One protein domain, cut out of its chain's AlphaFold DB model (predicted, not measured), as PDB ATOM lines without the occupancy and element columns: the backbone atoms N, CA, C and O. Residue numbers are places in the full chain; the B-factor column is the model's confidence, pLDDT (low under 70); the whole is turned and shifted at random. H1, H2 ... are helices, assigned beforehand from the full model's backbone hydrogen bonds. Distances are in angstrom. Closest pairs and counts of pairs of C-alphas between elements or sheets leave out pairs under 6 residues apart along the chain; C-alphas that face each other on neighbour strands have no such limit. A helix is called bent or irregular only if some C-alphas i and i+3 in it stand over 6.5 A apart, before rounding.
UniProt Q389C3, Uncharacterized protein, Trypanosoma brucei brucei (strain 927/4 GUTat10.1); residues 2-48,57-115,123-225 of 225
ATOM      1  N   THR A   2     199.533 139.402 178.110       85.00
ATOM      2  CA  THR A   2     200.173 140.343 179.045       85.00
ATOM      3  C   THR A   2     199.869 141.814 178.752       85.00
ATOM      4  O   THR A   2     199.402 142.522 179.635       85.00
ATOM      5  N   ALA A   3     200.006 142.242 177.492       88.93
ATOM      6  CA  ALA A   3     199.715 143.617 177.079       88.93
ATOM      7  C   ALA A   3     198.270 144.057 177.385       88.93
ATOM      8  O   ALA A   3     198.052 145.179 177.827       88.93
ATOM      9  N   LEU A   4     197.285 143.165 177.215       92.13
ATOM     10  CA  LEU A   4     195.885 143.480 177.505       92.13
ATOM     11  C   LEU A   4     195.649 143.623 179.014       92.13
ATOM     12  O   LEU A   4     194.950 144.539 179.432       92.13
ATOM     13  N   VAL A   5     196.246 142.754 179.837       92.84
ATOM     14  CA  VAL A   5     196.141 142.848 181.306       92.84
ATOM     15  C   VAL A   5     196.763 144.153 181.805       92.84
ATOM     16  O   VAL A   5     196.122 144.871 182.569       92.84
ATOM     17  N   VAL A   6     197.957 144.503 181.316       92.91
ATOM     18  CA  VAL A   6     198.638 145.770 181.633       92.91
ATOM     19  C   VAL A   6     197.800 146.972 181.197       92.91
ATOM     20  O   VAL A   6     197.607 147.910 181.968       92.91
ATOM     21  N   GLN A   7     197.233 146.933 179.988       94.72
ATOM     22  CA  GLN A   7     196.344 147.987 179.506       94.72
ATOM     23  C   GLN A   7     195.121 148.147 180.419       94.72
ATOM     24  O   GLN A   7     194.806 149.264 180.828       94.72
ATOM     25  N   ARG A   8     194.435 147.053 180.776       95.92
ATOM     26  CA  ARG A   8     193.271 147.112 181.676       95.92
ATOM     27  C   ARG A   8     193.643 147.580 183.075       95.92
ATOM     28  O   ARG A   8     192.859 148.305 183.677       95.92
ATOM     29  N   PHE A   9     194.832 147.233 183.558       95.46
ATOM     30  CA  PHE A   9     195.360 147.750 184.813       95.46
ATOM     31  C   PHE A   9     195.507 149.275 184.780       95.46
ATOM     32  O   PHE A   9     194.922 149.950 185.627       95.46
ATOM     33  N   ARG A  10     196.190 149.824 183.764       95.22
ATOM     34  CA  ARG A  10     196.345 151.282 183.589       95.22
ATOM     35  C   ARG A  10     194.995 151.985 183.433       95.22
ATOM     36  O   ARG A  10     194.756 153.029 184.025       95.22
ATOM     37  N   GLU A  11     194.079 151.399 182.668       96.70
ATOM     38  CA  GLU A  11     192.739 151.962 182.510       96.70
ATOM     39  C   GLU A  11     191.952 151.989 183.825       96.70
ATOM     40  O   GLU A  11     191.263 152.970 184.076       96.70
ATOM     41  N   CYS A  12     192.037 150.948 184.660       96.99
ATOM     42  CA  CYS A  12     191.423 150.957 185.990       96.99
ATOM     43  C   CYS A  12     192.096 151.970 186.920       96.99
ATOM     44  O   CYS A  12     191.394 152.694 187.616       96.99
ATOM     45  N   GLN A  13     193.424 152.084 186.888       94.97
ATOM     46  CA  GLN A  13     194.145 153.112 187.637       94.97
ATOM     47  C   GLN A  13     193.628 154.518 187.290       94.97
ATOM     48  O   GLN A  13     193.322 155.291 188.192       94.97
ATOM     49  N   ASN A  14     193.406 154.813 186.006       95.63
ATOM     50  CA  ASN A  14     192.834 156.093 185.570       95.63
ATOM     51  C   ASN A  14     191.383 156.312 186.048       95.63
ATOM     52  O   ASN A  14     190.930 157.450 186.153       95.63
ATOM     53  N   LEU A  15     190.628 155.248 186.347       97.00
ATOM     54  CA  LEU A  15     189.285 155.384 186.926       97.00
ATOM     55  C   LEU A  15     189.323 155.880 188.378       97.00
ATOM     56  O   LEU A  15     188.315 156.414 188.842       97.00
ATOM     57  N   LEU A  16     190.447 155.741 189.090       96.43
ATOM     58  CA  LEU A  16     190.574 156.224 190.469       96.43
ATOM     59  C   LEU A  16     190.414 157.740 190.555       96.43
ATOM     60  O   LEU A  16     189.734 158.213 191.460       96.43
ATOM     61  N   ASP A  17     190.943 158.490 189.588       95.55
ATOM     62  CA  ASP A  17     190.782 159.946 189.550       95.55
ATOM     63  C   ASP A  17     189.309 160.343 189.408       95.55
ATOM     64  O   ASP A  17     188.840 161.279 190.057       95.55
ATOM     65  N   SER A  18     188.538 159.583 188.621       96.16
ATOM     66  CA  SER A  18     187.088 159.769 188.519       96.16
ATOM     67  C   SER A  18     186.381 159.445 189.837       96.16
ATOM     68  O   SER A  18     185.494 160.194 190.249       96.16
ATOM     69  N   VAL A  19     186.768 158.366 190.527       97.14
ATOM     70  CA  VAL A  19     186.222 158.039 191.855       97.14
ATOM     71  C   VAL A  19     186.496 159.175 192.838       97.14
ATOM     72  O   VAL A  19     185.557 159.684 193.445       97.14
ATOM     73  N   VAL A  20     187.750 159.613 192.947       97.32
ATOM     74  CA  VAL A  20     188.170 160.692 193.849       97.32
ATOM     75  C   VAL A  20     187.424 161.990 193.541       97.32
ATOM     76  O   VAL A  20     186.862 162.593 194.449       97.32
ATOM     77  N   THR A  21     187.330 162.375 192.268       96.89
ATOM     78  CA  THR A  21     186.612 163.592 191.854       96.89
ATOM     79  C   THR A  21     185.140 163.551 192.262       96.89
ATOM     80  O   THR A  21     184.622 164.525 192.803       96.89
ATOM     81  N   ASN A  22     184.460 162.417 192.051       96.56
ATOM     82  CA  ASN A  22     183.065 162.270 192.467       96.56
ATOM     83  C   ASN A  22     182.915 162.303 194.000       96.56
ATOM     84  O   ASN A  22     181.940 162.860 194.490       96.56
ATOM     85  N   LEU A  23     183.856 161.731 194.759       96.78
ATOM     86  CA  LEU A  23     183.820 161.763 196.226       96.78
ATOM     87  C   LEU A  23     184.011 163.182 196.772       96.78
ATOM     88  O   LEU A  23     183.229 163.599 197.620       96.78
ATOM     89  N   CYS A  24     184.971 163.945 196.236       96.48
ATOM     90  CA  CYS A  24     185.145 165.359 196.583       96.48
ATOM     91  C   CYS A  24     183.897 166.185 196.238       96.48
ATOM     92  O   CYS A  24     183.497 167.064 196.992       96.48
ATOM     93  N   ALA A  25     183.248 165.903 195.103       95.54
ATOM     94  CA  ALA A  25     181.992 166.563 194.761       95.54
ATOM     95  C   ALA A  25     180.889 166.241 195.786       95.54
ATOM     96  O   ALA A  25     180.219 167.152 196.258       95.54
ATOM     97  N   ILE A  26     180.739 164.971 196.177       94.58
ATOM     98  CA  ILE A  26     179.762 164.532 197.187       94.58
ATOM     99  C   ILE A  26     180.006 165.209 198.541       94.58
ATOM    100  O   ILE A  26     179.055 165.664 199.177       94.58
ATOM    101  N   GLU A  27     181.261 165.301 198.978       93.98
ATOM    102  CA  GLU A  27     181.657 166.040 200.181       93.98
ATOM    103  C   GLU A  27     181.225 167.512 200.102       93.98
ATOM    104  O   GLU A  27     180.543 168.012 201.002       93.98
ATOM    105  N   ASN A  28     181.545 168.182 198.993       92.56
ATOM    106  CA  ASN A  28     181.192 169.584 198.775       92.56
ATOM    107  C   ASN A  28     179.673 169.803 198.802       92.56
ATOM    108  O   ASN A  28     179.199 170.693 199.508       92.56
ATOM    109  N   PHE A  29     178.899 168.984 198.082       91.30
ATOM    110  CA  PHE A  29     177.437 169.087 198.065       91.30
ATOM    111  C   PHE A  29     176.816 168.783 199.431       91.30
ATOM    112  O   PHE A  29     175.860 169.444 199.828       91.30
ATOM    113  N   THR A  30     177.377 167.835 200.186       89.43
ATOM    114  CA  THR A  30     176.916 167.535 201.551       89.43
ATOM    115  C   THR A  30     177.159 168.721 202.487       89.43
ATOM    116  O   THR A  30     176.268 169.106 203.247       89.43
ATOM    117  N   SER A  31     178.329 169.353 202.386       88.82
ATOM    118  CA  SER A  31     178.690 170.532 203.184       88.82
ATOM    119  C   SER A  31     177.797 171.734 202.844       88.82
ATOM    120  O   SER A  31     177.239 172.380 203.735       88.82
ATOM    121  N   GLN A  32     177.571 171.986 201.550       87.68
ATOM    122  CA  GLN A  32     176.662 173.034 201.072       87.68
ATOM    123  C   GLN A  32     175.227 172.798 201.546       87.68
ATOM    124  O   GLN A  32     174.606 173.712 202.090       87.68
ATOM    125  N   ARG A  33     174.725 171.564 201.426       85.32
ATOM    126  CA  ARG A  33     173.390 171.189 201.901       85.32
ATOM    127  C   ARG A  33     173.223 171.463 203.391       85.32
ATOM    128  O   ARG A  33     172.247 172.103 203.765       85.32
ATOM    129  N   SER A  34     174.175 171.039 204.225       83.95
ATOM    130  CA  SER A  34     174.099 171.273 205.674       83.95
ATOM    131  C   SER A  34     174.021 172.767 206.017       83.95
ATOM    132  O   SER A  34     173.249 173.174 206.883       83.95
ATOM    133  N   THR A  35     174.743 173.600 205.261       83.53
ATOM    134  CA  THR A  35     174.725 175.062 205.396       83.53
ATOM    135  C   THR A  35     173.361 175.643 205.004       83.53
ATOM    136  O   THR A  35     172.825 176.495 205.712       83.53
ATOM    137  N   VAL A  36     172.772 175.170 203.899       83.18
ATOM    138  CA  VAL A  36     171.445 175.607 203.428       83.18
ATOM    139  C   VAL A  36     170.338 175.180 204.396       83.18
ATOM    140  O   VAL A  36     169.471 175.991 204.725       83.18
ATOM    141  N   GLU A  37     170.371 173.939 204.883       83.49
ATOM    142  CA  GLU A  37     169.390 173.412 205.840       83.49
ATOM    143  C   GLU A  37     169.436 174.167 207.175       83.49
ATOM    144  O   GLU A  37     168.389 174.549 207.704       83.49
ATOM    145  N   GLU A  38     170.635 174.466 207.685       81.32
ATOM    146  CA  GLU A  38     170.816 175.282 208.889       81.32
ATOM    147  C   GLU A  38     170.298 176.718 208.687       81.32
ATOM    148  O   GLU A  38     169.608 177.258 209.557       81.32
ATOM    149  N   ALA A  39     170.557 177.336 207.526       77.73
ATOM    150  CA  ALA A  39     170.019 178.661 207.197       77.73
ATOM    151  C   ALA A  39     168.483 178.665 207.207       77.73
ATOM    152  O   ALA A  39     167.850 179.533 207.817       77.73
ATOM    153  N   ALA A  40     167.886 177.661 206.557       77.67
ATOM    154  CA  ALA A  40     166.443 177.485 206.474       77.67
ATOM    155  C   ALA A  40     165.825 177.296 207.866       77.67
ATOM    156  O   ALA A  40     164.791 177.889 208.190       77.67
ATOM    157  N   TRP A  41     166.476 176.501 208.718       75.55
ATOM    158  CA  TRP A  41     166.031 176.267 210.086       75.55
ATOM    159  C   TRP A  41     166.079 177.539 210.948       75.55
ATOM    160  O   TRP A  41     165.107 177.842 211.653       75.55
ATOM    161  N   ARG A  42     167.152 178.336 210.854       73.79
ATOM    162  CA  ARG A  42     167.255 179.631 211.557       73.79
ATOM    163  C   ARG A  42     166.187 180.625 211.103       73.79
ATOM    164  O   ARG A  42     165.647 181.366 211.928       73.79
ATOM    165  N   LEU A  43     165.831 180.622 209.817       69.23
ATOM    166  CA  LEU A  43     164.769 181.476 209.278       69.23
ATOM    167  C   LEU A  43     163.385 181.104 209.837       69.23
ATOM    168  O   LEU A  43     162.641 181.975 210.294       69.23
ATOM    169  N   ARG A  44     163.061 179.805 209.868       70.30
ATOM    170  CA  ARG A  44     161.807 179.302 210.462       70.30
ATOM    171  C   ARG A  44     161.742 179.529 211.975       70.30
ATOM    172  O   ARG A  44     160.675 179.787 212.522       70.30
ATOM    173  N   SER A  45     162.881 179.462 212.661       67.20
ATOM    174  CA  SER A  45     162.947 179.681 214.111       67.20
ATOM    175  C   SER A  45     162.842 181.167 214.479       67.20
ATOM    176  O   SER A  45     162.185 181.518 215.455       67.20
ATOM    177  N   SER A  46     163.437 182.066 213.688       60.49
ATOM    178  CA  SER A  46     163.386 183.517 213.932       60.49
ATOM    179  C   SER A  46     162.016 184.140 213.652       60.49
ATOM    180  O   SER A  46     161.654 185.125 214.290       60.49
ATOM    181  N   THR A  47     161.193 183.536 212.790       52.91
ATOM    182  CA  THR A  47     159.802 183.980 212.573       52.91
ATOM    183  C   THR A  47     158.905 183.797 213.808       52.91
ATOM    184  O   THR A  47     157.874 184.462 213.907       52.91
ATOM    185  N   SER A  48     159.323 182.991 214.795       50.69
ATOM    186  CA  SER A  48     158.710 182.935 216.133       50.69
ATOM    187  C   SER A  48     158.966 184.193 216.976       50.69
ATOM    188  O   SER A  48     158.235 184.432 217.936       50.69
ATOM    189  N   CYS A  57     171.819 191.160 208.500       48.33
ATOM    190  CA  CYS A  57     173.117 191.583 208.005       48.33
ATOM    191  C   CYS A  57     173.485 190.678 206.822       48.33
ATOM    192  O   CYS A  57     173.842 189.517 207.014       48.33
ATOM    193  N   CYS A  58     173.408 191.205 205.597       51.76
ATOM    194  CA  CYS A  58     173.731 190.501 204.345       51.76
ATOM    195  C   CYS A  58     175.216 190.091 204.211       51.76
ATOM    196  O   CYS A  58     175.658 189.729 203.126       51.76
ATOM    197  N   THR A  59     176.010 190.204 205.278       54.97
ATOM    198  CA  THR A  59     177.422 189.800 205.315       54.97
ATOM    199  C   THR A  59     177.606 188.323 205.649       54.97
ATOM    200  O   THR A  59     178.671 187.779 205.377       54.97
ATOM    201  N   ASP A  60     176.600 187.676 206.242       58.50
ATOM    202  CA  ASP A  60     176.595 186.226 206.437       58.50
ATOM    203  C   ASP A  60     176.002 185.561 205.178       58.50
ATOM    204  O   ASP A  60     174.892 185.938 204.782       58.50
ATOM    205  N   PRO A  61     176.674 184.588 204.526       58.49
ATOM    206  CA  PRO A  61     176.061 183.811 203.445       58.49
ATOM    207  C   PRO A  61     174.708 183.193 203.852       58.49
ATOM    208  O   PRO A  61     173.807 183.108 203.016       58.49
ATOM    209  N   LEU A  62     174.512 182.855 205.133       60.05
ATOM    210  CA  LEU A  62     173.222 182.395 205.670       60.05
ATOM    211  C   LEU A  62     172.169 183.516 205.690       60.05
ATOM    212  O   LEU A  62     170.987 183.273 205.448       60.05
ATOM    213  N   GLY A  63     172.597 184.757 205.932       63.08
ATOM    214  CA  GLY A  63     171.745 185.946 205.887       63.08
ATOM    215  C   GLY A  63     171.216 186.245 204.483       63.08
ATOM    216  O   GLY A  63     170.113 186.767 204.352       63.08
ATOM    217  N   MET A  64     171.945 185.861 203.426       66.49
ATOM    218  CA  MET A  64     171.442 185.973 202.052       66.49
ATOM    219  C   MET A  64     170.341 184.953 201.749       66.49
ATOM    220  O   MET A  64     169.374 185.300 201.076       66.49
ATOM    221  N   LEU A  65     170.441 183.725 202.274       67.89
ATOM    222  CA  LEU A  65     169.396 182.706 202.103       67.89
ATOM    223  C   LEU A  65     168.062 183.130 202.738       67.89
ATOM    224  O   LEU A  65     167.007 182.810 202.200       67.89
ATOM    225  N   ALA A  66     168.104 183.931 203.808       67.72
ATOM    226  CA  ALA A  66     166.919 184.500 204.453       67.72
ATOM    227  C   ALA A  66     166.112 185.470 203.567       67.72
ATOM    228  O   ALA A  66     164.950 185.745 203.863       67.72
ATOM    229  N   VAL A  67     166.713 186.001 202.495       72.22
ATOM    230  CA  VAL A  67     166.039 186.903 201.545       72.22
ATOM    231  C   VAL A  67     165.194 186.122 200.530       72.22
ATOM    232  O   VAL A  67     164.298 186.688 199.901       72.22
ATOM    233  N   PHE A  68     165.450 184.822 200.360       75.75
ATOM    234  CA  PHE A  68     164.727 183.990 199.405       75.75
ATOM    235  C   PHE A  68     163.421 183.444 200.001       75.75
ATOM    236  O   PHE A  68     163.352 183.156 201.197       75.75
ATOM    237  N   PRO A  69     162.370 183.267 199.179       82.09
ATOM    238  CA  PRO A  69     161.158 182.591 199.625       82.09
ATOM    239  C   PRO A  69     161.457 181.130 199.990       82.09
ATOM    240  O   PRO A  69     162.323 180.499 199.383       82.09
ATOM    241  N   GLU A  70     160.696 180.568 200.933       82.55
ATOM    242  CA  GLU A  70     160.842 179.173 201.386       82.55
ATOM    243  C   GLU A  70     160.826 178.168 200.222       82.55
ATOM    244  O   GLU A  70     161.656 177.266 200.174       82.55
ATOM    245  N   SER A  71     159.978 178.396 199.216       85.91
ATOM    246  CA  SER A  71     159.912 177.569 198.006       85.91
ATOM    247  C   SER A  71     161.211 177.547 197.193       85.91
ATOM    248  O   SER A  71     161.517 176.544 196.553       85.91
ATOM    249  N   ALA A  72     161.998 178.629 197.206       86.25
ATOM    250  CA  ALA A  72     163.299 178.654 196.543       86.25
ATOM    251  C   ALA A  72     164.336 177.837 197.324       86.25
ATOM    252  O   ALA A  72     165.146 177.145 196.714       86.25
ATOM    253  N   VAL A  73     164.285 177.867 198.658       84.02
ATOM    254  CA  VAL A  73     165.144 177.032 199.512       84.02
ATOM    255  C   VAL A  73     164.814 175.549 199.323       84.02
ATOM    256  O   VAL A  73     165.722 174.741 199.142       84.02
ATOM    257  N   GLU A  74     163.529 175.191 199.283       87.01
ATOM    258  CA  GLU A  74     163.080 173.823 198.987       87.01
ATOM    259  C   GLU A  74     163.535 173.353 197.602       87.01
ATOM    260  O   GLU A  74     164.022 172.232 197.465       87.01
ATOM    261  N   LEU A  75     163.448 174.219 196.585       89.29
ATOM    262  CA  LEU A  75     163.942 173.918 195.242       89.29
ATOM    263  C   LEU A  75     165.459 173.684 195.229       89.29
ATOM    264  O   LEU A  75     165.928 172.765 194.561       89.29
ATOM    265  N   ILE A  76     166.225 174.487 195.972       88.09
ATOM    266  CA  ILE A  76     167.674 174.302 196.106       88.09
ATOM    267  C   ILE A  76     167.970 172.946 196.751       88.09
ATOM    268  O   ILE A  76     168.814 172.216 196.237       88.09
ATOM    269  N   ILE A  77     167.274 172.576 197.830       87.15
ATOM    270  CA  ILE A  77     167.454 171.273 198.492       87.15
ATOM    271  C   ILE A  77     167.111 170.124 197.532       87.15
ATOM    272  O   ILE A  77     167.902 169.192 197.402       87.15
ATOM    273  N   ALA A  78     165.996 170.218 196.804       89.23
ATOM    274  CA  ALA A  78     165.607 169.211 195.817       89.23
ATOM    275  C   ALA A  78     166.654 169.061 194.696       89.23
ATOM    276  O   ALA A  78     167.001 167.943 194.321       89.23
ATOM    277  N   GLN A  79     167.223 170.170 194.213       91.60
ATOM    278  CA  GLN A  79     168.312 170.134 193.234       91.60
ATOM    279  C   GLN A  79     169.568 169.449 193.798       91.60
ATOM    280  O   GLN A  79     170.206 168.670 193.092       91.60
ATOM    281  N   HIS A  80     169.906 169.685 195.072       89.90
ATOM    282  CA  HIS A  80     171.023 168.990 195.721       89.90
ATOM    283  C   HIS A  80     170.777 167.476 195.797       89.90
ATOM    284  O   HIS A  80     171.711 166.704 195.592       89.90
ATOM    285  N   ASP A  81     169.544 167.036 196.064       89.55
ATOM    286  CA  ASP A  81     169.193 165.609 196.057       89.55
ATOM    287  C   ASP A  81     169.394 164.981 194.666       89.55
ATOM    288  O   ASP A  81     169.983 163.898 194.549       89.55
ATOM    289  N   ASP A  82     168.984 165.682 193.606       93.49
ATOM    290  CA  ASP A  82     169.172 165.241 192.220       93.49
ATOM    291  C   ASP A  82     170.659 165.179 191.822       93.49
ATOM    292  O   ASP A  82     171.104 164.188 191.220       93.49
ATOM    293  N   ASP A  83     171.451 166.183 192.206       93.64
ATOM    294  CA  ASP A  83     172.895 166.240 191.943       93.64
ATOM    295  C   ASP A  83     173.641 165.125 192.692       93.64
ATOM    296  O   ASP A  83     174.472 164.409 192.115       93.64
ATOM    297  N   MET A  84     173.287 164.885 193.956       92.05
ATOM    298  CA  MET A  84     173.829 163.785 194.757       92.05
ATOM    299  C   MET A  84     173.476 162.420 194.155       92.05
ATOM    300  O   MET A  84     174.337 161.534 194.049       92.05
ATOM    301  N   ALA A  85     172.238 162.243 193.685       92.65
ATOM    302  CA  ALA A  85     171.828 161.031 192.983       92.65
ATOM    303  C   ALA A  85     172.607 160.837 191.668       92.65
ATOM    304  O   ALA A  85     172.974 159.704 191.323       92.65
ATOM    305  N   ALA A  86     172.901 161.917 190.938       95.81
ATOM    306  CA  ALA A  86     173.722 161.875 189.732       95.81
ATOM    307  C   ALA A  86     175.174 161.463 190.026       95.81
ATOM    308  O   ALA A  86     175.706 160.587 189.334       95.81
ATOM    309  N   LEU A  87     175.784 161.998 191.086       95.98
ATOM    310  CA  LEU A  87     177.136 161.626 191.522       95.98
ATOM    311  C   LEU A  87     177.219 160.164 191.973       95.98
ATOM    312  O   LEU A  87     178.131 159.436 191.574       95.98
ATOM    313  N   LEU A  88     176.229 159.674 192.722       94.65
ATOM    314  CA  LEU A  88     176.149 158.258 193.101       94.65
ATOM    315  C   LEU A  88     175.977 157.330 191.891       94.65
ATOM    316  O   LEU A  88     176.505 156.210 191.871       94.65
ATOM    317  N   ARG A  89     175.247 157.775 190.865       96.19
ATOM    318  CA  ARG A  89     175.109 157.048 189.597       96.19
ATOM    319  C   ARG A  89     176.426 157.034 188.819       96.19
ATOM    320  O   ARG A  89     176.793 155.985 188.290       96.19
ATOM    321  N   SER A  90     177.145 158.158 188.806       97.15
ATOM    322  CA  SER A  90     178.484 158.299 188.223       97.15
ATOM    323  C   SER A  90     179.484 157.345 188.888       97.15
ATOM    324  O   SER A  90     180.063 156.502 188.203       97.15
ATOM    325  N   LEU A  91     179.579 157.349 190.224       96.35
ATOM    326  CA  LEU A  91     180.422 156.413 190.985       96.35
ATOM    327  C   LEU A  91     180.119 154.950 190.659       96.35
ATOM    328  O   LEU A  91     181.024 154.142 190.449       96.35
ATOM    329  N   ASN A  92     178.837 154.602 190.584       95.76
ATOM    330  CA  ASN A  92     178.415 153.253 190.241       95.76
ATOM    331  C   ASN A  92     178.771 152.875 188.802       95.76
ATOM    332  O   ASN A  92     179.180 151.744 188.558       95.76
ATOM    333  N   SER A  93     178.637 153.803 187.854       97.31
ATOM    334  CA  SER A  93     179.071 153.603 186.467       97.31
ATOM    335  C   SER A  93     180.578 153.343 186.397       97.31
ATOM    336  O   SER A  93     181.012 152.373 185.771       97.31
ATOM    337  N   THR A  94     181.376 154.132 187.122       97.14
ATOM    338  CA  THR A  94     182.830 153.952 187.231       97.14
ATOM    339  C   THR A  94     183.185 152.592 187.841       97.14
ATOM    340  O   THR A  94     184.010 151.864 187.284       97.14
ATOM    341  N   GLN A  95     182.506 152.177 188.915       96.24
ATOM    342  CA  GLN A  95     182.699 150.856 189.527       96.24
ATOM    343  C   GLN A  95     182.292 149.705 188.590       96.24
ATOM    344  O   GLN A  95     182.997 148.699 188.503       96.24
ATOM    345  N   GLN A  96     181.202 149.844 187.835       97.17
ATOM    346  CA  GLN A  96     180.807 148.856 186.826       97.17
ATOM    347  C   GLN A  96     181.823 148.774 185.684       97.17
ATOM    348  O   GLN A  96     182.126 147.681 185.199       97.17
ATOM    349  N   MET A  97     182.366 149.914 185.253       97.93
ATOM    350  CA  MET A  97     183.410 149.961 184.235       97.93
ATOM    351  C   MET A  97     184.682 149.260 184.719       97.93
ATOM    352  O   MET A  97     185.247 148.461 183.969       97.93
ATOM    353  N   TRP A  98     185.076 149.478 185.976       98.09
ATOM    354  CA  TRP A  98     186.158 148.731 186.618       98.09
ATOM    355  C   TRP A  98     185.897 147.226 186.570       98.09
ATOM    356  O   TRP A  98     186.741 146.465 186.097       98.09
ATOM    357  N   GLY A  99     184.711 146.786 187.006       97.45
ATOM    358  CA  GLY A  99     184.328 145.374 186.999       97.45
ATOM    359  C   GLY A  99     184.414 144.740 185.607       97.45
ATOM    360  O   GLY A  99     184.965 143.650 185.459       97.45
ATOM    361  N   LYS A 100     183.957 145.447 184.565       98.05
ATOM    362  CA  LYS A 100     184.065 144.997 183.165       98.05
ATOM    363  C   LYS A 100     185.521 144.859 182.711       98.05
ATOM    364  O   LYS A 100     185.874 143.845 182.113       98.05
ATOM    365  N   LYS A 101     186.374 145.847 183.001       97.75
ATOM    366  CA  LYS A 101     187.807 145.810 182.647       97.75
ATOM    367  C   LYS A 101     188.540 144.678 183.372       97.75
ATOM    368  O   LYS A 101     189.323 143.962 182.750       97.75
ATOM    369  N   LEU A 102     188.240 144.475 184.655       97.32
ATOM    370  CA  LEU A 102     188.758 143.361 185.448       97.32
ATOM    371  C   LEU A 102     188.343 142.009 184.859       97.32
ATOM    372  O   LEU A 102     189.172 141.111 184.732       97.32
ATOM    373  N   GLN A 103     187.075 141.864 184.475       97.30
ATOM    374  CA  GLN A 103     186.578 140.630 183.874       97.30
ATOM    375  C   GLN A 103     187.294 140.319 182.549       97.30
ATOM    376  O   GLN A 103     187.783 139.207 182.367       97.30
ATOM    377  N   GLN A 104     187.482 141.322 181.688       96.53
ATOM    378  CA  GLN A 104     188.252 141.175 180.447       96.53
ATOM    379  C   GLN A 104     189.714 140.771 180.702       96.53
ATOM    380  O   GLN A 104     190.274 139.965 179.962       96.53
ATOM    381  N   ALA A 105     190.344 141.302 181.757       94.63
ATOM    382  CA  ALA A 105     191.700 140.907 182.139       94.63
ATOM    383  C   ALA A 105     191.764 139.441 182.616       94.63
ATOM    384  O   ALA A 105     192.693 138.717 182.251       94.63
ATOM    385  N   LYS A 106     190.765 138.982 183.382       94.70
ATOM    386  CA  LYS A 106     190.652 137.582 183.833       94.70
ATOM    387  C   LYS A 106     190.461 136.616 182.663       94.70
ATOM    388  O   LYS A 106     191.154 135.604 182.590       94.70
ATOM    389  N   GLU A 107     189.576 136.948 181.728       94.14
ATOM    390  CA  GLU A 107     189.316 136.145 180.524       94.14
ATOM    391  C   GLU A 107     190.556 136.032 179.628       94.14
ATOM    392  O   GLU A 107     190.849 134.961 179.089       94.14
ATOM    393  N   ALA A 108     191.331 137.117 179.519       90.34
ATOM    394  CA  ALA A 108     192.583 137.127 178.774       90.34
ATOM    395  C   ALA A 108     193.616 136.153 179.361       90.34
ATOM    396  O   ALA A 108     194.320 135.491 178.595       90.34
ATOM    397  N   LEU A 109     193.698 136.054 180.694       88.33
ATOM    398  CA  LEU A 109     194.591 135.116 181.381       88.33
ATOM    399  C   LEU A 109     194.155 133.658 181.158       88.33
ATOM    400  O   LEU A 109     194.970 132.831 180.756       88.33
ATOM    401  N   GLN A 110     192.865 133.357 181.337       86.72
ATOM    402  CA  GLN A 110     192.321 131.999 181.175       86.72
ATOM    403  C   GLN A 110     192.476 131.465 179.740       86.72
ATOM    404  O   GLN A 110     192.819 130.299 179.528       86.72
ATOM    405  N   SER A 111     192.272 132.331 178.744       81.96
ATOM    406  CA  SER A 111     192.426 131.969 177.329       81.96
ATOM    407  C   SER A 111     193.880 131.656 176.955       81.96
ATOM    408  O   SER A 111     194.128 130.837 176.070       81.96
ATOM    409  N   GLY A 112     194.852 132.285 177.626       70.36
ATOM    410  CA  GLY A 112     196.278 132.041 177.396       70.36
ATOM    411  C   GLY A 112     196.774 130.706 177.959       70.36
ATOM    412  O   GLY A 112     197.581 130.039 177.311       70.36
ATOM    413  N   GLU A 113     196.263 130.289 179.121       68.88
ATOM    414  CA  GLU A 113     196.654 129.030 179.779       68.88
ATOM    415  C   GLU A 113     196.214 127.788 178.980       68.88
ATOM    416  O   GLU A 113     196.919 126.781 178.958       68.88
ATOM    417  N   SER A 114     195.098 127.873 178.248       61.65
ATOM    418  CA  SER A 114     194.551 126.738 177.484       61.65
ATOM    419  C   SER A 114     195.307 126.430 176.177       61.65
ATOM    420  O   SER A 114     195.153 125.343 175.623       61.65
ATOM    421  N   GLY A 115     196.115 127.365 175.658       58.27
ATOM    422  CA  GLY A 115     196.688 127.280 174.304       58.27
ATOM    423  C   GLY A 115     198.172 126.901 174.193       58.27
ATOM    424  O   GLY A 115     198.628 126.600 173.093       58.27
ATOM    425  N   ALA A 123     214.194 128.463 178.220       68.84
ATOM    426  CA  ALA A 123     214.238 129.923 178.362       68.84
ATOM    427  C   ALA A 123     212.883 130.595 178.068       68.84
ATOM    428  O   ALA A 123     212.542 131.605 178.683       68.84
ATOM    429  N   ASP A 124     212.099 130.019 177.152       70.73
ATOM    430  CA  ASP A 124     210.757 130.501 176.820       70.73
ATOM    431  C   ASP A 124     209.771 130.173 177.951       70.73
ATOM    432  O   ASP A 124     209.007 131.034 178.381       70.73
ATOM    433  N   LYS A 125     209.896 128.981 178.556       72.60
ATOM    434  CA  LYS A 125     209.133 128.589 179.752       72.60
ATOM    435  C   LYS A 125     209.372 129.528 180.935       72.60
ATOM    436  O   LYS A 125     208.414 129.907 181.599       72.60
ATOM    437  N   GLN A 126     210.617 129.928 181.207       72.03
ATOM    438  CA  GLN A 126     210.903 130.820 182.337       72.03
ATOM    439  C   GLN A 126     210.330 132.230 182.123       72.03
ATOM    440  O   GLN A 126     209.737 132.790 183.045       72.03
ATOM    441  N   ARG A 127     210.433 132.778 180.903       71.47
ATOM    442  CA  ARG A 127     209.785 134.054 180.548       71.47
ATOM    443  C   ARG A 127     208.265 133.968 180.656       71.47
ATOM    444  O   ARG A 127     207.645 134.909 181.148       71.47
ATOM    445  N   ASP A 128     207.677 132.850 180.239       80.19
ATOM    446  CA  ASP A 128     206.236 132.618 180.339       80.19
ATOM    447  C   ASP A 128     205.775 132.577 181.805       80.19
ATOM    448  O   ASP A 128     204.818 133.259 182.166       80.19
ATOM    449  N   VAL A 129     206.511 131.887 182.687       83.18
ATOM    450  CA  VAL A 129     206.206 131.839 184.130       83.18
ATOM    451  C   VAL A 129     206.259 133.230 184.764       83.18
ATOM    452  O   VAL A 129     205.310 133.616 185.448       83.18
ATOM    453  N   SER A 130     207.312 134.016 184.511       84.93
ATOM    454  CA  SER A 130     207.409 135.385 185.042       84.93
ATOM    455  C   SER A 130     206.262 136.272 184.547       84.93
ATOM    456  O   SER A 130     205.675 137.013 185.336       84.93
ATOM    457  N   GLN A 131     205.876 136.164 183.270       86.45
ATOM    458  CA  GLN A 131     204.731 136.907 182.731       86.45
ATOM    459  C   GLN A 131     203.402 136.484 183.369       86.45
ATOM    460  O   GLN A 131     202.562 137.338 183.664       86.45
ATOM    461  N   VAL A 132     203.203 135.188 183.620       87.31
ATOM    462  CA  VAL A 132     202.011 134.681 184.315       87.31
ATOM    463  C   VAL A 132     201.955 135.201 185.755       87.31
ATOM    464  O   VAL A 132     200.899 135.646 186.199       87.31
ATOM    465  N   ILE A 133     203.080 135.225 186.475       88.20
ATOM    466  CA  ILE A 133     203.146 135.789 187.833       88.20
ATOM    467  C   ILE A 133     202.801 137.286 187.813       88.20
ATOM    468  O   ILE A 133     201.921 137.718 188.559       88.20
ATOM    469  N   CYS A 134     203.406 138.063 186.908       89.12
ATOM    470  CA  CYS A 134     203.126 139.496 186.780       89.12
ATOM    471  C   CYS A 134     201.649 139.758 186.443       89.12
ATOM    472  O   CYS A 134     200.984 140.564 187.088       89.12
ATOM    473  N   THR A 135     201.083 139.033 185.477       90.86
ATOM    474  CA  THR A 135     199.663 139.192 185.111       90.86
ATOM    475  C   THR A 135     198.711 138.822 186.246       90.86
ATOM    476  O   THR A 135     197.716 139.521 186.455       90.86
ATOM    477  N   ARG A 136     199.027 137.783 187.028       92.21
ATOM    478  CA  ARG A 136     198.264 137.434 188.236       92.21
ATOM    479  C   ARG A 136     198.360 138.515 189.312       92.21
ATOM    480  O   ARG A 136     197.330 138.822 189.910       92.21
ATOM    481  N   SER A 137     199.528 139.133 189.505       93.69
ATOM    482  CA  SER A 137     199.687 140.247 190.453       93.69
ATOM    483  C   SER A 137     198.785 141.437 190.104       93.69
ATOM    484  O   SER A 137     198.024 141.898 190.954       93.69
ATOM    485  N   PHE A 138     198.734 141.847 188.829       94.68
ATOM    486  CA  PHE A 138     197.819 142.901 188.375       94.68
ATOM    487  C   PHE A 138     196.355 142.557 188.654       94.68
ATOM    488  O   PHE A 138     195.599 143.385 189.160       94.68
ATOM    489  N   ILE A 139     195.935 141.327 188.344       94.93
ATOM    490  CA  ILE A 139     194.552 140.888 188.568       94.93
ATOM    491  C   ILE A 139     194.210 140.859 190.066       94.93
ATOM    492  O   ILE A 139     193.069 141.175 190.422       94.93
ATOM    493  N   ALA A 140     195.163 140.507 190.932       95.29
ATOM    494  CA  ALA A 140     194.982 140.510 192.380       95.29
ATOM    495  C   ALA A 140     194.727 141.932 192.909       95.29
ATOM    496  O   ALA A 140     193.683 142.158 193.526       95.29
ATOM    497  N   VAL A 141     195.585 142.900 192.548       96.10
ATOM    498  CA  VAL A 141     195.401 144.329 192.883       96.10
ATOM    499  C   VAL A 141     194.023 144.815 192.435       96.10
ATOM    500  O   VAL A 141     193.248 145.352 193.229       96.10
ATOM    501  N   LEU A 142     193.680 144.590 191.161       97.18
ATOM    502  CA  LEU A 142     192.413 145.060 190.601       97.18
ATOM    503  C   LEU A 142     191.196 144.411 191.264       97.18
ATOM    504  O   LEU A 142     190.155 145.058 191.379       97.18
ATOM    505  N   SER A 143     191.302 143.144 191.671       97.35
ATOM    506  CA  SER A 143     190.215 142.422 192.339       97.35
ATOM    507  C   SER A 143     189.994 142.921 193.762       97.35
ATOM    508  O   SER A 143     188.840 143.129 194.144       97.35
ATOM    509  N   GLN A 144     191.069 143.148 194.521       96.27
ATOM    510  CA  GLN A 144     190.981 143.687 195.877       96.27
ATOM    511  C   GLN A 144     190.400 145.100 195.859       96.27
ATOM    512  O   GLN A 144     189.386 145.350 196.513       96.27
ATOM    513  N   MET A 145     190.950 145.984 195.021       96.37
ATOM    514  CA  MET A 145     190.465 147.360 194.917       96.37
ATOM    515  C   MET A 145     189.012 147.426 194.428       96.37
ATOM    516  O   MET A 145     188.216 148.210 194.936       96.37
ATOM    517  N   HIS A 146     188.612 146.556 193.494       97.17
ATOM    518  CA  HIS A 146     187.210 146.452 193.078       97.17
ATOM    519  C   HIS A 146     186.275 146.085 194.239       97.17
ATOM    520  O   HIS A 146     185.194 146.666 194.370       97.17
ATOM    521  N   GLY A 147     186.664 145.103 195.060       95.99
ATOM    522  CA  GLY A 147     185.898 144.688 196.236       95.99
ATOM    523  C   GLY A 147     185.769 145.817 197.255       95.99
ATOM    524  O   GLY A 147     184.662 146.108 197.710       95.99
ATOM    525  N   TRP A 148     186.881 146.500 197.525       95.94
ATOM    526  CA  TRP A 148     186.938 147.639 198.433       95.94
ATOM    527  C   TRP A 148     186.063 148.808 197.955       95.94
ATOM    528  O   TRP A 148     185.194 149.271 198.690       95.94
ATOM    529  N   LEU A 149     186.189 149.216 196.685       96.28
ATOM    530  CA  LEU A 149     185.370 150.280 196.086       96.28
ATOM    531  C   LEU A 149     183.876 149.948 196.114       96.28
ATOM    532  O   LEU A 149     183.043 150.818 196.373       96.28
ATOM    533  N   ARG A 150     183.513 148.687 195.858       96.05
ATOM    534  CA  ARG A 150     182.118 148.241 195.943       96.05
ATOM    535  C   ARG A 150     181.575 148.389 197.363       96.05
ATOM    536  O   ARG A 150     180.454 148.869 197.520       96.05
ATOM    537  N   ALA A 151     182.338 147.974 198.370       95.50
ATOM    538  CA  ALA A 151     181.943 148.108 199.769       95.50
ATOM    539  C   ALA A 151     181.820 149.585 200.182       95.50
ATOM    540  O   ALA A 151     180.799 149.959 200.761       95.50
ATOM    541  N   LEU A 152     182.775 150.431 199.778       95.66
ATOM    542  CA  LEU A 152     182.724 151.879 199.991       95.66
ATOM    543  C   LEU A 152     181.444 152.498 199.414       95.66
ATOM    544  O   LEU A 152     180.726 153.204 200.114       95.66
ATOM    545  N   ILE A 153     181.131 152.225 198.142       94.83
ATOM    546  CA  ILE A 153     179.953 152.800 197.469       94.83
ATOM    547  C   ILE A 153     178.650 152.343 198.141       94.83
ATOM    548  O   ILE A 153     177.688 153.110 198.208       94.83
ATOM    549  N   LEU A 154     178.591 151.106 198.642       94.47
ATOM    550  CA  LEU A 154     177.429 150.613 199.383       94.47
ATOM    551  C   LEU A 154     177.268 151.316 200.735       94.47
ATOM    552  O   LEU A 154     176.154 151.719 201.065       94.47
ATOM    553  N   ALA A 155     178.361 151.499 201.479       93.72
ATOM    554  CA  ALA A 155     178.351 152.239 202.738       93.72
ATOM    555  C   ALA A 155     177.927 153.701 202.525       93.72
ATOM    556  O   ALA A 155     177.022 154.190 203.197       93.72
ATOM    557  N   LEU A 156     178.500 154.352 201.509       94.12
ATOM    558  CA  LEU A 156     178.178 155.724 201.128       94.12
ATOM    559  C   LEU A 156     176.688 155.901 200.803       94.12
ATOM    560  O   LEU A 156     176.051 156.830 201.287       94.12
ATOM    561  N   ARG A 157     176.105 154.991 200.014       92.38
ATOM    562  CA  ARG A 157     174.668 155.023 199.695       92.38
ATOM    563  C   ARG A 157     173.782 154.892 200.928       92.38
ATOM    564  O   ARG A 157     172.743 155.540 200.986       92.38
ATOM    565  N   ALA A 158     174.161 154.033 201.870       91.78
ATOM    566  CA  ALA A 158     173.371 153.799 203.072       91.78
ATOM    567  C   ALA A 158     173.328 155.040 203.975       91.78
ATOM    568  O   ALA A 158     172.254 155.392 204.465       91.78
ATOM    569  N   ASP A 159     174.466 155.716 204.146       92.03
ATOM    570  CA  ASP A 159     174.555 156.910 204.993       92.03
ATOM    571  C   ASP A 159     173.959 158.153 204.314       92.03
ATOM    572  O   ASP A 159     173.291 158.948 204.969       92.03
ATOM    573  N   LEU A 160     174.104 158.293 202.990       89.22
ATOM    574  CA  LEU A 160     173.468 159.386 202.240       89.22
ATOM    575  C   LEU A 160     171.944 159.269 202.159       89.22
ATOM    576  O   LEU A 160     171.269 160.277 201.989       89.22
ATOM    577  N   ALA A 161     171.391 158.061 202.289       86.44
ATOM    578  CA  ALA A 161     169.947 157.876 202.368       86.44
ATOM    579  C   ALA A 161     169.361 158.339 203.716       86.44
ATOM    580  O   ALA A 161     168.162 158.594 203.788       86.44
ATOM    581  N   ASN A 162     170.176 158.431 204.776       79.00
ATOM    582  CA  ASN A 162     169.742 158.816 206.125       79.00
ATOM    583  C   ASN A 162     170.752 159.779 206.798       79.00
ATOM    584  O   ASN A 162     171.364 159.413 207.811       79.00
ATOM    585  N   PRO A 163     170.946 161.005 206.275       75.90
ATOM    586  CA  PRO A 163     171.806 161.999 206.918       75.90
ATOM    587  C   PRO A 163     171.301 162.348 208.338       75.90
ATOM    588  O   PRO A 163     170.117 162.165 208.632       75.90
ATOM    589  N   PRO A 164     172.159 162.852 209.254       73.30
ATOM    590  CA  PRO A 164     173.549 163.285 209.049       73.30
ATOM    591  C   PRO A 164     174.618 162.291 209.553       73.30
ATOM    592  O   PRO A 164     175.802 162.633 209.627       73.30
ATOM    593  N   ARG A 165     174.228 161.082 209.982       77.99
ATOM    594  CA  ARG A 165     175.152 160.122 210.614       77.99
ATOM    595  C   ARG A 165     175.852 159.257 209.564       77.99
ATOM    596  O   ARG A 165     175.180 158.613 208.771       77.99
ATOM    597  N   ALA A 166     177.181 159.163 209.630       86.15
ATOM    598  CA  ALA A 166     177.966 158.246 208.801       86.15
ATOM    599  C   ALA A 166     178.197 156.903 209.508       86.15
ATOM    600  O   ALA A 166     179.326 156.554 209.853       86.15
ATOM    601  N   VAL A 167     177.131 156.154 209.798       88.54
ATOM    602  CA  VAL A 167     177.265 154.889 210.542       88.54
ATOM    603  C   VAL A 167     178.020 153.859 209.704       88.54
ATOM    604  O   VAL A 167     179.000 153.280 210.173       88.54
ATOM    605  N   LYS A 168     177.610 153.655 208.448       92.00
ATOM    606  CA  LYS A 168     178.186 152.627 207.573       92.00
ATOM    607  C   LYS A 168     179.574 152.979 207.077       92.00
ATOM    608  O   LYS A 168     180.416 152.089 206.988       92.00
ATOM    609  N   LEU A 169     179.844 154.249 206.806       91.91
ATOM    610  CA  LEU A 169     181.181 154.725 206.481       91.91
ATOM    611  C   LEU A 169     182.111 154.615 207.689       91.91
ATOM    612  O   LEU A 169     183.234 154.159 207.515       91.91
ATOM    613  N   SER A 170     181.658 154.939 208.904       90.84
ATOM    614  CA  SER A 170     182.490 154.774 210.109       90.84
ATOM    615  C   SER A 170     182.843 153.305 210.356       90.84
ATOM    616  O   SER A 170     184.008 152.988 210.600       90.84
ATOM    617  N   GLU A 171     181.864 152.398 210.238       90.59
ATOM    618  CA  GLU A 171     182.086 150.945 210.305       90.59
ATOM    619  C   GLU A 171     183.083 150.484 209.229       90.59
ATOM    620  O   GLU A 171     184.033 149.757 209.522       90.59
ATOM    621  N   PHE A 172     182.892 150.933 207.985       90.49
ATOM    622  CA  PHE A 172     183.743 150.577 206.854       90.49
ATOM    623  C   PHE A 172     185.182 151.069 207.027       90.49
ATOM    624  O   PHE A 172     186.115 150.294 206.827       90.49
ATOM    625  N   LEU A 173     185.374 152.332 207.408       89.07
ATOM    626  CA  LEU A 173     186.695 152.928 207.596       89.07
ATOM    627  C   LEU A 173     187.440 152.252 208.751       89.07
ATOM    628  O   LEU A 173     188.581 151.837 208.566       89.07
ATOM    629  N   SER A 174     186.756 152.023 209.877       87.33
ATOM    630  CA  SER A 174     187.342 151.354 211.048       87.33
ATOM    631  C   SER A 174     187.773 149.915 210.745       87.33
ATOM    632  O   SER A 174     188.791 149.454 211.250       87.33
ATOM    633  N   ALA A 175     187.026 149.194 209.901       84.75
ATOM    634  CA  ALA A 175     187.358 147.818 209.523       84.75
ATOM    635  C   ALA A 175     188.617 147.701 208.646       84.75
ATOM    636  O   ALA A 175     189.189 146.616 208.549       84.75
ATOM    637  N   HIS A 176     189.031 148.790 207.993       77.86
ATOM    638  CA  HIS A 176     190.195 148.810 207.104       77.86
ATOM    639  C   HIS A 176     191.372 149.592 207.687       77.86
ATOM    640  O   HIS A 176     192.421 149.692 207.045       77.86
ATOM    641  N   ASP A 177     191.244 150.165 208.880       75.10
ATOM    642  CA  ASP A 177     192.400 150.744 209.545       75.10
ATOM    643  C   ASP A 177     193.401 149.649 209.932       75.10
ATOM    644  O   ASP A 177     193.009 148.541 210.315       75.10
ATOM    645  N   PRO A 178     194.713 149.916 209.782       62.45
ATOM    646  CA  PRO A 178     195.722 148.963 210.207       62.45
ATOM    647  C   PRO A 178     195.513 148.667 211.695       62.45
ATOM    648  O   PRO A 178     195.173 149.586 212.445       62.45
ATOM    649  N   PRO A 179     195.731 147.420 212.146       55.82
ATOM    650  CA  PRO A 179     195.580 147.065 213.547       55.82
ATOM    651  C   PRO A 179     196.589 147.866 214.376       55.82
ATOM    652  O   PRO A 179     197.746 147.475 214.545       55.82
ATOM    653  N   LEU A 180     196.153 149.008 214.904       52.38
ATOM    654  CA  LEU A 180     196.779 149.617 216.063       52.38
ATOM    655  C   LEU A 180     196.654 148.571 217.168       52.38
ATOM    656  O   LEU A 180     195.564 148.086 217.458       52.38
ATOM    657  N   LYS A 181     197.811 148.135 217.669       48.36
ATOM    658  CA  LYS A 181     197.978 147.085 218.676       48.36
ATOM    659  C   LYS A 181     196.817 147.072 219.680       48.36
ATOM    660  O   LYS A 181     196.659 148.036 220.413       48.36
ATOM    661  N   SER A 182     196.088 145.955 219.697       44.52
ATOM    662  CA  SER A 182     195.323 145.428 220.834       44.52
ATOM    663  C   SER A 182     194.558 146.459 221.669       44.52
ATOM    664  O   SER A 182     195.089 146.966 222.647       44.52
ATOM    665  N   ASP A 183     193.300 146.703 221.326       53.49
ATOM    666  CA  ASP A 183     192.173 146.593 222.257       53.49
ATOM    667  C   ASP A 183     190.873 146.796 221.477       53.49
ATOM    668  O   ASP A 183     190.871 147.342 220.376       53.49
ATOM    669  N   ILE A 184     189.768 146.287 222.016       58.76
ATOM    670  CA  ILE A 184     188.415 146.433 221.467       58.76
ATOM    671  C   ILE A 184     188.048 147.924 221.522       58.76
ATOM    672  O   ILE A 184     187.365 148.375 222.440       58.76
ATOM    673  N   THR A 185     188.541 148.728 220.582       61.61
ATOM    674  CA  THR A 185     188.111 150.116 220.446       61.61
ATOM    675  C   THR A 185     186.699 150.124 219.868       61.61
ATOM    676  O   THR A 185     186.479 149.533 218.806       61.61
ATOM    677  N   PRO A 186     185.722 150.758 220.540       72.30
ATOM    678  CA  PRO A 186     184.398 150.937 219.964       72.30
ATOM    679  C   PRO A 186     184.514 151.721 218.652       72.30
ATOM    680  O   PRO A 186     185.322 152.645 218.553       72.30
ATOM    681  N   VAL A 187     183.702 151.362 217.653       76.62
ATOM    682  CA  VAL A 187     183.616 152.111 216.391       76.62
ATOM    683  C   VAL A 187     183.218 153.547 216.722       76.62
ATOM    684  O   VAL A 187     182.115 153.797 217.214       76.62
ATOM    685  N   VAL A 188     184.124 154.493 216.478       80.94
ATOM    686  CA  VAL A 188     183.843 155.916 216.663       80.94
ATOM    687  C   VAL A 188     182.994 156.364 215.481       80.94
ATOM    688  O   VAL A 188     183.478 156.447 214.356       80.94
ATOM    689  N   ILE A 189     181.710 156.626 215.731       81.82
ATOM    690  CA  ILE A 189     180.820 157.167 214.705       81.82
ATOM    691  C   ILE A 189     181.188 158.634 214.491       81.82
ATOM    692  O   ILE A 189     181.019 159.457 215.394       81.82
ATOM    693  N   VAL A 190     181.673 158.956 213.296       84.22
ATOM    694  CA  VAL A 190     181.971 160.332 212.882       84.22
ATOM    695  C   VAL A 190     180.776 160.963 212.157       84.22
ATOM    696  O   VAL A 190     179.825 160.280 211.759       84.22
ATOM    697  N   SER A 191     180.804 162.288 211.999       87.65
ATOM    698  CA  SER A 191     179.831 162.984 211.152       87.65
ATOM    699  C   SER A 191     180.001 162.559 209.694       87.65
ATOM    700  O   SER A 191     181.092 162.165 209.276       87.65
ATOM    701  N   LEU A 192     178.926 162.647 208.906       88.49
ATOM    702  CA  LEU A 192     178.991 162.345 207.479       88.49
ATOM    703  C   LEU A 192     180.027 163.201 206.749       88.49
ATOM    704  O   LEU A 192     180.816 162.663 205.985       88.49
ATOM    705  N   GLU A 193     180.089 164.494 207.046       88.42
ATOM    706  CA  GLU A 193     181.088 165.409 206.491       88.42
ATOM    707  C   GLU A 193     182.524 164.961 206.813       88.42
ATOM    708  O   GLU A 193     183.344 164.801 205.912       88.42
ATOM    709  N   ALA A 194     182.809 164.638 208.082       89.51
ATOM    710  CA  ALA A 194     184.131 164.171 208.492       89.51
ATOM    711  C   ALA A 194     184.492 162.809 207.877       89.51
ATOM    712  O   ALA A 194     185.662 162.557 207.592       89.51
ATOM    713  N   ALA A 195     183.514 161.917 207.680       91.67
ATOM    714  CA  ALA A 195     183.732 160.660 206.971       91.67
ATOM    715  C   ALA A 195     184.043 160.901 205.489       91.67
ATOM    716  O   ALA A 195     184.990 160.313 204.970       91.67
ATOM    717  N   LEU A 196     183.269 161.765 204.823       93.44
ATOM    718  CA  LEU A 196     183.412 162.089 203.403       93.44
ATOM    719  C   LEU A 196     184.771 162.720 203.095       93.44
ATOM    720  O   LEU A 196     185.433 162.257 202.166       93.44
ATOM    721  N   GLY A 197     185.227 163.669 203.918       93.12
ATOM    722  CA  GLY A 197     186.530 164.320 203.733       93.12
ATOM    723  C   GLY A 197     187.731 163.376 203.840       93.12
ATOM    724  O   GLY A 197     188.797 163.651 203.298       93.12
ATOM    725  N   GLN A 198     187.569 162.207 204.467       92.48
ATOM    726  CA  GLN A 198     188.624 161.189 204.527       92.48
ATOM    727  C   GLN A 198     188.667 160.284 203.289       92.48
ATOM    728  O   GLN A 198     189.684 159.625 203.047       92.48
ATOM    729  N   LEU A 199     187.577 160.193 202.518       95.01
ATOM    730  CA  LEU A 199     187.445 159.195 201.453       95.01
ATOM    731  C   LEU A 199     188.428 159.392 200.292       95.01
ATOM    732  O   LEU A 199     189.008 158.384 199.878       95.01
ATOM    733  N   PRO A 200     188.666 160.611 199.768       95.59
ATOM    734  CA  PRO A 200     189.639 160.834 198.697       95.59
ATOM    735  C   PRO A 200     191.027 160.273 199.027       95.59
ATOM    736  O   PRO A 200     191.587 159.482 198.263       95.59
ATOM    737  N   ASP A 201     191.547 160.614 200.204       94.57
ATOM    738  CA  ASP A 201     192.856 160.152 200.661       94.57
ATOM    739  C   ASP A 201     192.843 158.664 200.992       94.57
ATOM    740  O   ASP A 201     193.822 157.954 200.754       94.57
ATOM    741  N   ARG A 202     191.728 158.152 201.522       94.04
ATOM    742  CA  ARG A 202     191.580 156.725 201.805       94.04
ATOM    743  C   ARG A 202     191.606 155.885 200.526       94.04
ATOM    744  O   ARG A 202     192.273 154.857 200.521       94.04
ATOM    745  N   VAL A 203     190.957 156.325 199.446       96.20
ATOM    746  CA  VAL A 203     191.003 155.649 198.134       96.20
ATOM    747  C   VAL A 203     192.442 155.562 197.618       96.20
ATOM    748  O   VAL A 203     192.861 154.497 197.162       96.20
ATOM    749  N   ARG A 204     193.207 156.661 197.705       95.75
ATOM    750  CA  ARG A 204     194.614 156.699 197.265       95.75
ATOM    751  C   ARG A 204     195.491 155.767 198.103       95.75
ATOM    752  O   ARG A 204     196.198 154.935 197.542       95.75
ATOM    753  N   ARG A 205     195.378 155.844 199.433       94.47
ATOM    754  CA  ARG A 205     196.123 154.972 200.356       94.47
ATOM    755  C   ARG A 205     195.799 153.496 200.152       94.47
ATOM    756  O   ARG A 205     196.699 152.666 200.171       94.47
ATOM    757  N   GLU A 206     194.531 153.154 199.941       94.53
ATOM    758  CA  GLU A 206     194.136 151.764 199.705       94.53
ATOM    759  C   GLU A 206     194.695 151.239 198.377       94.53
ATOM    760  O   GLU A 206     195.140 150.094 198.302       94.53
ATOM    761  N   TRP A 207     194.735 152.073 197.335       95.35
ATOM    762  CA  TRP A 207     195.389 151.719 196.077       95.35
ATOM    763  C   TRP A 207     196.888 151.439 196.265       95.35
ATOM    764  O   TRP A 207     197.401 150.430 195.773       95.35
ATOM    765  N   GLU A 208     197.590 152.291 197.010       94.53
ATOM    766  CA  GLU A 208     199.005 152.102 197.359       94.53
ATOM    767  C   GLU A 208     199.227 150.836 198.203       94.53
ATOM    768  O   GLU A 208     200.168 150.074 197.971       94.53
ATOM    769  N   LEU A 209     198.325 150.549 199.143       93.11
ATOM    770  CA  LEU A 209     198.366 149.328 199.946       93.11
ATOM    771  C   LEU A 209     198.157 148.080 199.078       93.11
ATOM    772  O   LEU A 209     198.945 147.142 199.136       93.11
ATOM    773  N   CYS A 210     197.131 148.076 198.225       93.10
ATOM    774  CA  CYS A 210     196.853 146.958 197.324       93.10
ATOM    775  C   CYS A 210     198.024 146.712 196.367       93.10
ATOM    776  O   CYS A 210     198.415 145.567 196.140       93.10
ATOM    777  N   THR A 211     198.586 147.780 195.796       93.52
ATOM    778  CA  THR A 211     199.737 147.669 194.894       93.52
ATOM    779  C   THR A 211     200.962 147.154 195.636       93.52
ATOM    780  O   THR A 211     201.525 146.160 195.197       93.52
ATOM    781  N   SER A 212     201.332 147.721 196.784       91.10
ATOM    782  CA  SER A 212     202.479 147.238 197.572       91.10
ATOM    783  C   SER A 212     202.326 145.797 198.074       91.10
ATOM    784  O   SER A 212     203.317 145.079 198.166       91.10
ATOM    785  N   GLN A 213     201.102 145.346 198.363       90.90
ATOM    786  CA  GLN A 213     200.840 143.989 198.844       90.90
ATOM    787  C   GLN A 213     200.979 142.918 197.752       90.90
ATOM    788  O   GLN A 213     201.408 141.801 198.045       90.90
ATOM    789  N   HIS A 214     200.572 143.222 196.515       89.86
ATOM    790  CA  HIS A 214     200.465 142.214 195.450       89.86
ATOM    791  C   HIS A 214     201.476 142.382 194.324       89.86
ATOM    792  O   HIS A 214     201.782 141.398 193.651       89.86
ATOM    793  N   MET A 215     201.963 143.597 194.069       89.81
ATOM    794  CA  MET A 215     202.891 143.856 192.971       89.81
ATOM    795  C   MET A 215     204.272 143.284 193.277       89.81
ATOM    796  O   MET A 215     204.858 143.568 194.316       89.81
ATOM    797  N   VAL A 216     204.809 142.529 192.319       85.63
ATOM    798  CA  VAL A 216     206.209 142.085 192.308       85.63
ATOM    799  C   VAL A 216     207.073 143.068 191.512       85.63
ATOM    800  O   VAL A 216     206.560 143.772 190.638       85.63
ATOM    801  N   ASP A 217     208.379 143.102 191.773       83.89
ATOM    802  CA  ASP A 217     209.322 144.011 191.099       83.89
ATOM    803  C   ASP A 217     209.254 143.882 189.568       83.89
ATOM    804  O   ASP A 217     209.215 144.878 188.842       83.89
ATOM    805  N   GLU A 218     209.131 142.662 189.047       83.66
ATOM    806  CA  GLU A 218     209.002 142.416 187.610       83.66
ATOM    807  C   GLU A 218     207.688 142.958 187.024       83.66
ATOM    808  O   GLU A 218     207.644 143.352 185.855       83.66
ATOM    809  N   ALA A 219     206.621 143.023 187.825       80.36
ATOM    810  CA  ALA A 219     205.358 143.619 187.405       80.36
ATOM    811  C   ALA A 219     205.487 145.144 187.311       80.36
ATOM    812  O   ALA A 219     204.943 145.745 186.383       80.36
ATOM    813  N   TRP A 220     206.266 145.773 188.198       82.70
ATOM    814  CA  TRP A 220     206.602 147.194 188.073       82.70
ATOM    815  C   TRP A 220     207.386 147.482 186.796       82.70
ATOM    816  O   TRP A 220     207.034 148.402 186.060       82.70
ATOM    817  N   VAL A 221     208.383 146.656 186.474       81.61
ATOM    818  CA  VAL A 221     209.134 146.781 185.212       81.61
ATOM    819  C   VAL A 221     208.197 146.671 184.004       81.61
ATOM    820  O   VAL A 221     208.297 147.456 183.064       81.61
ATOM    821  N   MET A 222     207.229 145.756 184.053       83.14
ATOM    822  CA  MET A 222     206.234 145.574 182.996       83.14
ATOM    823  C   MET A 222     205.262 146.757 182.849       83.14
ATOM    824  O   MET A 222     204.738 146.989 181.760       83.14
ATOM    825  N   LEU A 223     205.014 147.521 183.917       82.67
ATOM    826  CA  LEU A 223     204.262 148.777 183.832       82.67
ATOM    827  C   LEU A 223     205.072 149.916 183.215       82.67
ATOM    828  O   LEU A 223     204.454 150.870 182.746       82.67
ATOM    829  N   LEU A 224     206.401 149.847 183.229       82.45
ATOM    830  CA  LEU A 224     207.280 150.885 182.681       82.45
ATOM    831  C   LEU A 224     207.661 150.634 181.215       82.45
ATOM    832  O   LEU A 224     208.067 151.575 180.534       82.45
ATOM    833  N   SER A 225     207.516 149.395 180.734       74.71
ATOM    834  CA  SER A 225     207.635 149.033 179.313       74.71
ATOM    835  C   SER A 225     206.417 149.440 178.481       74.71
ATOM    836  O   SER A 225     206.619 149.691 177.276       74.71
TER     837      SER A 225
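This is residues 2 to 48, 57 to 115 and 123 to 225 of the 225 residues of an uncharacterized protein of Trypanosoma brucei brucei (strain 927/4 GUTat10.1) (UniProt Q389C3). This is a long rod of helices side by side: H1 and H3 run opposite ways, H4 and the shorter H6 run along them, and H5 folds back on H4. H7 crosses H4, H2 packs on residues 35 to 40 of H1, and residues 178 to 184 stick out as a loop. The printed part has 209 residues, with seven named helices, H1 to H7 in order, and no named strand: all helix. It is loose, with a radius of gyration of the C-alphas of 22.5 A and spans of 85 by 41 by 27 A.

H1, residues 2 to 46, is the longest at 66.6 A, from C-alpha 2 at (200.173, 140.343, 179.045). H3, residues 70 to 113, measures 65.3 A, H4, 123 to 160, 55.7 A, and H6, 192 to 214, 31.8 A. H2 is residues 61 to 65, H5 167 to 176, and H7 217 to 224, ending at (207.280, 150.885, 182.681). H6 is only just irregular, C-alphas 197 and 200 being 6.9 A apart, with a kink of 43 degrees near residue 201.

H1, H3, H4, H5 and H6 form a bundle, helices side by side. H1 touches H3, closest C-alphas Val 5 and Ala 105 at 4.9 A, at a shallow tilt of 15 degrees, opposite ways. Residues 16 to 31 of H1 touch H6, closest C-alphas Val 20 and Pro 200 at 5.1 A. H4 and H5 are a hairpin. H7 touches H4, about perpendicular at 79 degrees, closest C-alphas Cys 134 and Ala 219 at 4.7 A. H2 touches H1, closest C-alphas Leu 62 and Ala 39 at 5.2 A. Every O i to N i+4 pair is within hydrogen-bond range in H3, H4, H5 and H7, against 38 of 41 in H1, 15 of 19 in H6 and 0 of 1 in H2, where 2 of 2 O i to N i+3 pairs are.

The farthest C-alphas, Ser 48 and Ala 123, are 85.6 A apart. Cuts leave gaps of 18.7 A between C-alphas 48 and 57 and 18.2 A between 115 and 123. The link from H5 to H6 is long; pLDDT is under 70 in 27 residues, among them 57 to 66 and 178 to 185.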